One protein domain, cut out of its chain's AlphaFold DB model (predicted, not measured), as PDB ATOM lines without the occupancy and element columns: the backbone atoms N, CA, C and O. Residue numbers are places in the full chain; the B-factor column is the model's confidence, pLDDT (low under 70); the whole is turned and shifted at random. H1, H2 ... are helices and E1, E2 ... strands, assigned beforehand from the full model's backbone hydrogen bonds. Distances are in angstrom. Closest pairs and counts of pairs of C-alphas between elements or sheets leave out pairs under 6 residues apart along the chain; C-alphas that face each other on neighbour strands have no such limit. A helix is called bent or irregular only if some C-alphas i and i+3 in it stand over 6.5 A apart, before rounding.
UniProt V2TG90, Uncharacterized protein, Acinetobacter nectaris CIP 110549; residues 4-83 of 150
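What this domain is: This is residues 4 to 83 of the 150 residues of an uncharacterized protein of Acinetobacter nectaris CIP 110549 (UniProt V2TG90). The domain is one strongly curled and twisted sheet of five strands, bent like part of a barrel, with its edge strands E4 and E5 joined by a tight link. Three short helices, H1, H2 and H3, lie at its margin and only graze it, while the turn between E2 and E3 reaches far from H1. The 80 printed residues hold H1, H2, E1, E2, E3, E4, E5 and H3 in that order along the chain, and the sheet, order E4, E3, E2, E1, E5, is antiparallel throughout. The class is mixed, helices and strands. The whole is compact, with a radius of gyration of the C-alphas of 11.6 A, and rounded, spanning 32 by 27 by 21 A.

How they stand to each other: E1, residues 34 to 37, E2, residues 45 to 51, E3, residues 56 to 61, and E4, residues 67 to 71, make a meander, each strand the antiparallel neighbour of the one before, with three hairpins. E2 and E1 have N 35 and O 46 within hydrogen-bond range at 2.8 A. E3 and E2 have N 49 and O 58 at 2.8 A, and E4 and E3 have N 57 and O 70 at 2.8 A. E5, residues 75 to 77, is the other antiparallel neighbour of E1, with N 36 and O 76 at 2.8 A. E4 and E5 meet only through their link. E3 and E5 are apart, and so are E1 and E4. H1, residues 4 to 12, only grazes the sheet with residues 6 to 11; the C-alphas of Leu 7 and Val 45, its closest to E2, are 6.5 A apart. H2, residues 19 to 22, only grazes the sheet with residues 21 to 22, and its closest C-alphas to E5 are those of Ile 21 and Arg 76, 7.0 A apart. H3, residues 79 to 82, is only just on the sheet, with 5 pairs of C-alphas within 10 A, and only grazes it. H3 is close but not clearly touching to H1, closest C-alphas Leu 6 and Leu 82 at 7.9 A, and to H2, closest C-alphas Ile 21 and Leu 81 at 7.5 A. Every O i to N i+4 pair in H1 is within hydrogen-bond range; H2 and H3 are too short for such a pair.

Where its parts are: H1 begins at C-alpha 4, (218.673, 281.082, 184.315), and spans 12.5 A; H2 spans 5.5 A. E1 spans 10.4 A, E2 16.8 A from C-alpha 45 at (208.691, 281.606, 185.369), E3 15.8 A, E4 13.6 A and E5 6.9 A. H3 spans 5.1 A and ends at C-alpha 82, (215.752, 275.587, 194.604).

The domain as a whole: The C-alphas farthest apart, those of Asp 12 and Ser 53, are 33.3 A apart. The printed part has no cut, and the link from H2 to E1, 11 residues, is long. Mean pLDDT of the printed part is 75.4; residues 4 to 22, 40 to 43 and 81 to 83 are under 70.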
ATOM      1  N   ASP A   4     219.018 281.383 185.713       44.44
ATOM      2  CA  ASP A   4     218.673 281.082 184.315       44.44
ATOM      3  C   ASP A   4     218.685 279.587 183.938       44.44
ATOM      4  O   ASP A   4     217.882 279.164 183.104       44.44
ATOM      5  N   ASN A   5     219.522 278.770 184.583       51.28
ATOM      6  CA  ASN A   5     219.580 277.334 184.302       51.28
ATOM      7  C   ASN A   5     218.394 276.597 184.941       51.28
ATOM      8  O   ASN A   5     217.694 275.871 184.244       51.28
ATOM      9  N   LEU A   6     218.048 276.926 186.194       51.53
ATOM     10  CA  LEU A   6     216.827 276.445 186.856       51.53
ATOM     11  C   LEU A   6     215.567 276.784 186.048       51.53
ATOM     12  O   LEU A   6     214.620 276.010 186.034       51.53
ATOM     13  N   LEU A   7     215.527 277.956 185.413       49.81
ATOM     14  CA  LEU A   7     214.363 278.423 184.655       49.81
ATOM     15  C   LEU A   7     214.162 277.651 183.360       49.81
ATOM     16  O   LEU A   7     213.022 277.402 182.976       49.81
ATOM     17  N   THR A   8     215.265 277.281 182.713       49.72
ATOM     18  CA  THR A   8     215.243 276.423 181.529       49.72
ATOM     19  C   THR A   8     214.761 275.038 181.935       49.72
ATOM     20  O   THR A   8     213.840 274.514 181.319       49.72
ATOM     21  N   THR A   9     215.256 274.522 183.068       50.06
ATOM     22  CA  THR A   9     214.751 273.270 183.619       50.06
ATOM     23  C   THR A   9     213.265 273.392 183.976       50.06
ATOM     24  O   THR A   9     212.485 272.625 183.448       50.06
ATOM     25  N   LEU A  10     212.816 274.374 184.778       47.78
ATOM     26  CA  LEU A  10     211.402 274.595 185.176       47.78
ATOM     27  C   LEU A  10     210.436 274.726 183.992       47.78
ATOM     28  O   LEU A  10     209.315 274.233 184.087       47.78
ATOM     29  N   ALA A  11     210.870 275.355 182.899       46.03
ATOM     30  CA  ALA A  11     210.093 275.442 181.666       46.03
ATOM     31  C   ALA A  11     210.007 274.093 180.931       46.03
ATOM     32  O   ALA A  11     208.940 273.755 180.420       46.03
ATOM     33  N   ASP A  12     211.085 273.303 180.930       41.66
ATOM     34  CA  ASP A  12     211.085 271.923 180.421       41.66
ATOM     35  C   ASP A  12     210.357 270.952 181.376       41.66
ATOM     36  O   ASP A  12     209.932 269.869 180.969       41.66
ATOM     37  N   LEU A  13     210.178 271.349 182.644       40.56
ATOM     38  CA  LEU A  13     209.790 270.461 183.729       40.56
ATOM     39  C   LEU A  13     208.313 270.034 183.733       40.56
ATOM     40  O   LEU A  13     207.986 269.024 184.356       40.56
ATOM     41  N   VAL A  14     207.365 270.816 183.211       47.03
ATOM     42  CA  VAL A  14     205.983 270.635 183.696       47.03
ATOM     43  C   VAL A  14     204.931 270.651 182.606       47.03
ATOM     44  O   VAL A  14     204.385 271.699 182.305       47.03
ATOM     45  N   PRO A  15     204.508 269.468 182.137       40.31
ATOM     46  CA  PRO A  15     203.143 269.263 181.672       40.31
ATOM     47  C   PRO A  15     202.187 268.845 182.809       40.31
ATOM     48  O   PRO A  15     200.982 268.732 182.581       40.31
ATOM     49  N   LYS A  16     202.681 268.526 184.021       46.41
ATOM     50  CA  LYS A  16     201.857 267.968 185.112       46.41
ATOM     51  C   LYS A  16     202.189 268.563 186.477       46.41
ATOM     52  O   LYS A  16     203.297 268.391 186.961       46.41
ATOM     53  N   ASN A  17     201.187 269.213 187.078       49.22
ATOM     54  CA  ASN A  17     201.114 269.702 188.460       49.22
ATOM     55  C   ASN A  17     202.193 269.146 189.396       49.22
ATOM     56  O   ASN A  17     202.258 267.940 189.609       49.22
ATOM     57  N   VAL A  18     202.951 270.051 190.009       56.16
ATOM     58  CA  VAL A  18     203.888 269.767 191.096       56.16
ATOM     59  C   VAL A  18     203.181 270.171 192.403       56.16
ATOM     60  O   VAL A  18     203.162 271.368 192.719       56.16
ATOM     61  N   PRO A  19     202.545 269.237 193.146       60.19
ATOM     62  CA  PRO A  19     201.831 269.542 194.395       60.19
ATOM     63  C   PRO A  19     202.713 270.263 195.419       60.19
ATOM     64  O   PRO A  19     202.248 271.037 196.254       60.19
ATOM     65  N   GLU A  20     204.022 270.044 195.328       61.12
ATOM     66  CA  GLU A  20     205.049 270.657 196.150       61.12
ATOM     67  C   GLU A  20     205.106 272.181 196.028       61.12
ATOM     68  O   GLU A  20     205.587 272.816 196.964       61.12
ATOM     69  N   ILE A  21     204.637 272.762 194.916       66.31
ATOM     70  CA  ILE A  21     204.568 274.217 194.726       66.31
ATOM     71  C   ILE A  21     203.411 274.794 195.543       66.31
ATOM     72  O   ILE A  21     203.567 275.829 196.184       66.31
ATOM     73  N   GLU A  22     202.260 274.122 195.578       67.25
ATOM     74  CA  GLU A  22     201.065 274.625 196.269       67.25
ATOM     75  C   GLU A  22     201.304 274.812 197.774       67.25
ATOM     76  O   GLU A  22     200.821 275.780 198.368       67.25
ATOM     77  N   VAL A  23     202.122 273.935 198.366       73.00
ATOM     78  CA  VAL A  23     202.477 273.953 199.794       73.00
ATOM     79  C   VAL A  23     203.598 274.933 200.150       73.00
ATOM     80  O   VAL A  23     203.903 275.101 201.332       73.00
ATOM     81  N   LEU A  24     204.234 275.582 199.168       73.81
ATOM     82  CA  LEU A  24     205.237 276.606 199.460       73.81
ATOM     83  C   LEU A  24     204.582 277.795 200.178       73.81
ATOM     84  O   LEU A  24     203.417 278.105 199.924       73.81
ATOM     85  N   PRO A  25     205.306 278.489 201.067       78.69
ATOM     86  CA  PRO A  25     204.755 279.653 201.739       78.69
ATOM     87  C   PRO A  25     204.518 280.792 200.740       78.69
ATOM     88  O   PRO A  25     205.323 281.037 199.837       78.69
ATOM     89  N   ILE A  26     203.427 281.530 200.948       80.56
ATOM     90  CA  ILE A  26     203.251 282.847 200.337       80.56
ATOM     91  C   ILE A  26     204.265 283.776 201.006       80.56
ATOM     92  O   ILE A  26     204.363 283.828 202.232       80.56
ATOM     93  N   THR A  27     205.051 284.482 200.201       79.56
ATOM     94  CA  THR A  27     206.093 285.391 200.688       79.56
ATOM     95  C   THR A  27     205.812 286.810 200.222       79.56
ATOM     96  O   THR A  27     205.057 287.029 199.277       79.56
ATOM     97  N   ASN A  28     206.417 287.788 200.898       83.75
ATOM     98  CA  ASN A  28     206.368 289.173 200.451       83.75
ATOM     99  C   ASN A  28     207.259 289.330 199.217       83.75
ATOM    100  O   ASN A  28     208.479 289.444 199.347       83.75
ATOM    101  N   PHE A  29     206.631 289.328 198.045       88.81
ATOM    102  CA  PHE A  29     207.299 289.554 196.770       88.81
ATOM    103  C   PHE A  29     207.870 290.972 196.675       88.81
ATOM    104  O   PHE A  29     207.390 291.910 197.315       88.81
ATOM    105  N   LYS A  30     208.884 291.133 195.833       91.50
ATOM    106  CA  LYS A  30     209.482 292.405 195.428       91.50
ATOM    107  C   LYS A  30     209.485 292.510 193.909       91.50
ATOM    108  O   LYS A  30     209.495 291.510 193.199       91.50
ATOM    109  N   VAL A  31     209.514 293.738 193.399       92.94
ATOM    110  CA  VAL A  31     209.718 293.971 191.964       92.94
ATOM    111  C   VAL A  31     211.055 293.369 191.537       92.94
ATOM    112  O   VAL A  31     212.075 293.596 192.187       92.94
ATOM    113  N   GLY A  32     211.031 292.612 190.443       87.75
ATOM    114  CA  GLY A  32     212.165 291.840 189.950       87.75
ATOM    115  C   GLY A  32     212.242 290.415 190.495       87.75
ATOM    116  O   GLY A  32     213.015 289.632 189.948       87.75
ATOM    117  N   ASP A  33     211.443 290.053 191.506       88.94
ATOM    118  CA  ASP A  33     211.386 288.670 191.974       88.94
ATOM    119  C   ASP A  33     210.861 287.748 190.878       88.94
ATOM    120  O   ASP A  33     210.023 288.114 190.047       88.94
ATOM    121  N   GLU A  34     211.345 286.515 190.920       86.31
ATOM    122  CA  GLU A  34     210.912 285.457 190.027       86.31
ATOM    123  C   GLU A  34     209.944 284.528 190.738       86.31
ATOM    124  O   GLU A  34     210.216 284.010 191.827       86.31
ATOM    125  N   VAL A  35     208.793 284.329 190.110       86.50
ATOM    126  CA  VAL A  35     207.649 283.643 190.690       86.50
ATOM    127  C   VAL A  35     207.073 282.615 189.728       86.50
ATOM    128  O   VAL A  35     207.235 282.693 188.510       86.50
ATOM    129  N   LEU A  36     206.374 281.650 190.305       84.94
ATOM    130  CA  LEU A  36     205.648 280.595 189.620       84.94
ATOM    131  C   LEU A  36     204.171 280.693 189.956       84.94
ATOM    132  O   LEU A  36     203.809 281.010 191.090       84.94
ATOM    133  N   ILE A  37     203.335 280.348 188.985       84.81
ATOM    134  CA  ILE A  37     201.885 280.295 189.148       84.81
ATOM    135  C   ILE A  37     201.470 278.872 189.556       84.81
ATOM    136  O   ILE A  37     201.833 277.880 188.914       84.81
ATOM    137  N   ILE A  38     200.681 278.749 190.624       77.62
ATOM    138  CA  ILE A  38     200.348 277.441 191.218       77.62
ATOM    139  C   ILE A  38     199.384 276.591 190.377       77.62
ATOM    140  O   ILE A  38     199.497 275.373 190.407       77.62
ATOM    141  N   TRP A  39     198.503 277.190 189.570       71.69
ATOM    142  CA  TRP A  39     197.401 276.477 188.891       71.69
ATOM    143  C   TRP A  39     197.581 276.262 187.382       71.69
ATOM    144  O   TRP A  39     196.774 275.569 186.767       71.69
ATOM    145  N   VAL A  40     198.603 276.847 186.757       67.25
ATOM    146  CA  VAL A  40     198.875 276.610 185.328       67.25
ATOM    147  C   VAL A  40     199.449 275.212 185.119       67.25
ATOM    148  O   VAL A  40     200.293 274.765 185.899       67.25
ATOM    149  N   ALA A  41     198.961 274.532 184.079       54.97
ATOM    150  CA  ALA A  41     199.413 273.195 183.703       54.97
ATOM    151  C   ALA A  41     200.892 273.202 183.298       54.97
ATOM    152  O   ALA A  41     201.638 272.321 183.712       54.97
ATOM    153  N   GLU A  42     201.295 274.243 182.565       61.16
ATOM    154  CA  GLU A  42     202.680 274.511 182.195       61.16
ATOM    155  C   GLU A  42     203.299 275.497 183.183       61.16
ATOM    156  O   GLU A  42     202.807 276.616 183.358       61.16
ATOM    157  N   LYS A  43     204.350 275.070 183.891       67.44
ATOM    158  CA  LYS A  43     205.046 275.945 184.839       67.44
ATOM    159  C   LYS A  43     206.045 276.802 184.090       67.44
ATOM    160  O   LYS A  43     207.122 276.369 183.716       67.44
ATOM    161  N   GLU A  44     205.681 278.060 183.934       71.50
ATOM    162  CA  GLU A  44     206.579 279.097 183.452       71.50
ATOM    163  C   GLU A  44     207.055 279.963 184.611       71.50
ATOM    164  O   GLU A  44     206.372 280.096 185.633       71.50
ATOM    165  N   VAL A  45     208.202 280.612 184.419       77.69
ATOM    166  CA  VAL A  45     208.691 281.606 185.369       77.69
ATOM    167  C   VAL A  45     208.332 283.001 184.912       77.69
ATOM    168  O   VAL A  45     208.568 283.421 183.773       77.69
ATOM    169  N   TRP A  46     207.790 283.733 185.869       88.69
ATOM    170  CA  TRP A  46     207.316 285.079 185.691       88.69
ATOM    171  C   TRP A  46     208.134 286.031 186.547       88.69
ATOM    172  O   TRP A  46     208.538 285.704 187.658       88.69
ATOM    173  N   THR A  47     208.373 287.227 186.032       90.56
ATOM    174  CA  THR A  47     209.018 288.304 186.779       90.56
ATOM    175  C   THR A  47     207.958 289.245 187.321       90.56
ATOM    176  O   THR A  47     207.104 289.710 186.562       90.56
ATOM    177  N   VAL A  48     208.039 289.561 188.608       93.44
ATOM    178  CA  VAL A  48     207.194 290.564 189.254       93.44
ATOM    179  C   VAL A  48     207.545 291.946 188.716       93.44
ATOM    180  O   VAL A  48     208.676 292.416 188.846       93.44
ATOM    181  N   LEU A  49     206.565 292.607 188.112       94.75
ATOM    182  CA  LEU A  49     206.674 293.969 187.600       94.75
ATOM    183  C   LEU A  49     206.203 295.000 188.622       94.75
ATOM    184  O   LEU A  49     206.845 296.037 188.780       94.75
ATOM    185  N   ALA A  50     205.091 294.725 189.302       94.50
ATOM    186  CA  ALA A  50     204.502 295.628 190.280       94.50
ATOM    187  C   ALA A  50     203.688 294.862 191.326       94.50
ATOM    188  O   ALA A  50     203.151 293.788 191.058       94.50
ATOM    189  N   LEU A  51     203.603 295.443 192.522       92.62
ATOM    190  CA  LEU A  51     202.745 294.979 193.608       92.62
ATOM    191  C   LEU A  51     201.558 295.935 193.691       92.62
ATOM    192  O   LEU A  51     201.743 297.126 193.955       92.62
ATOM    193  N   CYS A  52     200.358 295.425 193.448       89.50
ATOM    194  CA  CYS A  52     199.142 296.218 193.440       89.50
ATOM    195  C   CYS A  52     198.544 296.273 194.854       89.50
ATOM    196  O   CYS A  52     198.628 295.327 195.640       89.50
ATOM    197  N   SER A  53     197.945 297.410 195.215       86.00
ATOM    198  CA  SER A  53     197.386 297.637 196.558       86.00
ATOM    199  C   SER A  53     196.138 296.801 196.864       86.00
ATOM    200  O   SER A  53     195.684 296.772 198.004       86.00
ATOM    201  N   ASP A  54     195.566 296.157 195.852       88.81
ATOM    202  CA  ASP A  54     194.384 295.295 195.908       88.81
ATOM    203  C   ASP A  54     194.721 293.811 196.146       88.81
ATOM    204  O   ASP A  54     193.827 292.968 196.120       88.81
ATOM    205  N   GLY A  55     195.993 293.482 196.399       87.44
ATOM    206  CA  GLY A  55     196.446 292.104 196.612       87.44
ATOM    207  C   GLY A  55     196.818 291.361 195.327       87.44
ATOM    208  O   GLY A  55     197.153 290.177 195.386       87.44
ATOM    209  N   TYR A  56     196.804 292.045 194.180       93.19
ATOM    210  CA  TYR A  56     197.290 291.505 192.916       93.19
ATOM    211  C   TYR A  56     198.766 291.834 192.688       93.19
ATOM    212  O   TYR A  56     199.350 292.747 193.275       93.19
ATOM    213  N   VAL A  57     199.378 291.058 191.805       94.81
ATOM    214  CA  VAL A  57     200.758 291.221 191.373       94.81
ATOM    215  C   VAL A  57     200.775 291.228 189.855       94.81
ATOM    216  O   VAL A  57     200.304 290.282 189.217       94.81
ATOM    217  N   ASP A  58     201.334 292.288 189.281       95.25
ATOM    218  CA  ASP A  58     201.605 292.341 187.851       95.25
ATOM    219  C   ASP A  58     202.866 291.545 187.571       95.25
ATOM    220  O   ASP A  58     203.927 291.798 188.148       95.25
ATOM    221  N   ILE A  59     202.759 290.594 186.657       94.19
ATOM    222  CA  ILE A  59     203.830 289.671 186.321       94.19
ATOM    223  C   ILE A  59     204.037 289.607 184.812       94.19
ATOM    224  O   ILE A  59     203.124 289.870 184.026       94.19
ATOM    225  N   ARG A  60     205.249 289.237 184.388       93.12
ATOM    226  CA  ARG A  60     205.588 289.014 182.979       93.12
ATOM    227  C   ARG A  60     206.313 287.699 182.778       93.12
ATOM    228  O   ARG A  60     207.344 287.473 183.404       93.12
ATOM    229  N   CYS A  61     205.820 286.882 181.859       84.25
ATOM    230  CA  CYS A  61     206.475 285.650 181.461       84.25
ATOM    231  C   CYS A  61     207.805 285.987 180.783       84.25
ATOM    232  O   CYS A  61     207.872 286.829 179.876       84.25
ATOM    233  N   LYS A  62     208.887 285.336 181.218       75.44
ATOM    234  CA  LYS A  62     210.212 285.555 180.625       75.44
ATOM    235  C   LYS A  62     210.266 285.133 179.156       75.44
ATOM    236  O   LYS A  62     210.893 285.850 178.365       75.44
ATOM    237  N   THR A  63     209.600 284.032 178.815       73.06
ATOM    238  CA  THR A  63     209.651 283.377 177.500       73.06
ATOM    239  C   THR A  63     208.734 284.064 176.496       73.06
ATOM    240  O   THR A  63     209.205 284.648 175.523       73.06
ATOM    241  N   SER A  64     207.427 284.073 176.764       78.50
ATOM    242  CA  SER A  64     206.424 284.614 175.837       78.50
ATOM    243  C   SER A  64     206.339 286.143 175.850       78.50
ATOM    244  O   SER A  64     205.704 286.733 174.977       78.50
ATOM    245  N   LYS A  65     206.948 286.800 176.849       82.00
ATOM    246  CA  LYS A  65     206.776 288.232 177.158       82.00
ATOM    247  C   LYS A  65     205.330 288.633 177.475       82.00
ATOM    248  O   LYS A  65     205.073 289.827 177.639       82.00
ATOM    249  N   ALA A  66     204.415 287.669 177.612       87.06
ATOM    250  CA  ALA A  66     203.056 287.912 178.066       87.06
ATOM    251  C   ALA A  66     203.076 288.539 179.462       87.06
ATOM    252  O   ALA A  66     203.934 288.215 180.282       87.06
ATOM    253  N   ALA A  67     202.139 289.441 179.729       92.38
ATOM    254  CA  ALA A  67     201.975 290.060 181.034       92.38
ATOM    255  C   ALA A  67     200.541 289.868 181.519       92.38
ATOM    256  O   ALA A  67     199.609 289.867 180.715       92.38
ATOM    257  N   MET A  68     200.378 289.704 182.827       93.81
ATOM    258  CA  MET A  68     199.070 289.575 183.458       93.81
ATOM    259  C   MET A  68     199.114 290.040 184.913       93.81
ATOM    260  O   MET A  68     200.188 290.102 185.509       93.81
ATOM    261  N   SER A  69     197.941 290.314 185.476       94.81
ATOM    262  CA  SER A  69     197.762 290.582 186.903       94.81
ATOM    263  C   SER A  69     197.125 289.359 187.550       94.81
ATOM    264  O   SER A  69     196.118 288.846 187.058       94.81
ATOM    265  N   ILE A  70     197.709 288.879 188.642       92.44
ATOM    266  CA  ILE A  70     197.261 287.662 189.326       92.44
ATOM    267  C   ILE A  70     197.249 287.872 190.847       92.44
ATOM    268  O   ILE A  70     198.100 288.608 191.348       92.44
ATOM    269  N   PRO A  71     196.317 287.260 191.598       92.75
ATOM    270  CA  PRO A  71     196.326 287.355 193.054       92.75
ATOM    271  C   PRO A  71     197.610 286.780 193.667       92.75
ATOM    272  O   PRO A  71     198.110 285.748 193.203       92.75
ATOM    273  N   LEU A  72     198.138 287.408 194.728       90.19
ATOM    274  CA  LEU A  72     199.408 286.973 195.326       90.19
ATOM    275  C   LEU A  72     199.359 285.525 195.826       90.19
ATOM    276  O   LEU A  72     200.369 284.823 195.791       90.19
ATOM    277  N   GLU A  73     198.200 285.064 196.299       87.94
ATOM    278  CA  GLU A  73     198.023 283.716 196.837       87.94
ATOM    279  C   GLU A  73     198.230 282.621 195.788       87.94
ATOM    280  O   GLU A  73     198.472 281.463 196.138       87.94
ATOM    281  N   GLN A  74     198.194 282.986 194.504       88.81
ATOM    282  CA  GLN A  74     198.426 282.085 193.383       88.81
ATOM    283  C   GLN A  74     199.888 282.047 192.930       88.81
ATOM    284  O   GLN A  74     200.214 281.321 191.988       88.81
ATOM    285  N   LEU A  75     200.767 282.797 193.599       88.44
ATOM    286  CA  LEU A  75     202.183 282.882 193.277       88.44
ATOM    287  C   LEU A  75     203.054 282.227 194.343       88.44
ATOM    288  O   LEU A  75     202.740 282.254 195.535       88.44
ATOM    289  N   ARG A  76     204.185 281.666 193.914       87.75
ATOM    290  CA  ARG A  76     205.266 281.188 194.786       87.75
ATOM    291  C   ARG A  76     206.607 281.652 194.262       87.75
ATOM    292  O   ARG A  76     206.820 281.673 193.057       87.75
ATOM    293  N   LEU A  77     207.517 282.001 195.165       84.56
ATOM    294  CA  LEU A  77     208.861 282.426 194.794       84.56
ATOM    295  C   LEU A  77     209.630 281.235 194.203       84.56
ATOM    296  O   LEU A  77     209.748 280.195 194.854       84.56
ATOM    297  N   ALA A  78     210.168 281.384 192.992       77.31
ATOM    298  CA  ALA A  78     210.851 280.302 192.279       77.31
ATOM    299  C   ALA A  78     212.077 279.786 193.058       77.31
ATOM    300  O   ALA A  78     212.342 278.587 193.105       77.31
ATOM    301  N   SER A  79     212.778 280.672 193.769       72.19
ATOM    302  CA  SER A  79     213.941 280.308 194.586       72.19
ATOM    303  C   SER A  79     213.617 279.433 195.802       72.19
ATOM    304  O   SER A  79     214.513 278.796 196.357       72.19
ATOM    305  N   LEU A  80     212.353 279.341 196.224       70.81
ATOM    306  CA  LEU A  80     211.964 278.416 197.290       70.81
ATOM    307  C   LEU A  80     211.928 276.959 196.816       70.81
ATOM    308  O   LEU A  80     212.099 276.067 197.643       70.81
ATOM    309  N   LEU A  81     211.775 276.710 195.511       65.69
ATOM    310  CA  LEU A  81     211.937 275.365 194.947       65.69
ATOM    311  C   LEU A  81     213.394 274.930 194.923       65.69
ATOM    312  O   LEU A  81     213.681 273.791 195.277       65.69
ATOM    313  N   LEU A  82     214.307 275.846 194.582       58.41
ATOM    314  CA  LEU A  82     215.752 275.587 194.604       58.41
ATOM    315  C   LEU A  82     216.223 275.073 195.961       58.41
ATOM    316  O   LEU A  82     217.012 274.144 196.045       58.41
ATOM    317  N   ASN A  83     215.705 275.658 197.039       58.91
ATOM    318  CA  ASN A  83     216.101 275.286 198.393       58.91
ATOM    319  C   ASN A  83     215.495 273.959 198.879       58.91
ATOM    320  O   ASN A  83     215.794 273.546 200.005       58.91
TER     321      ASN A  83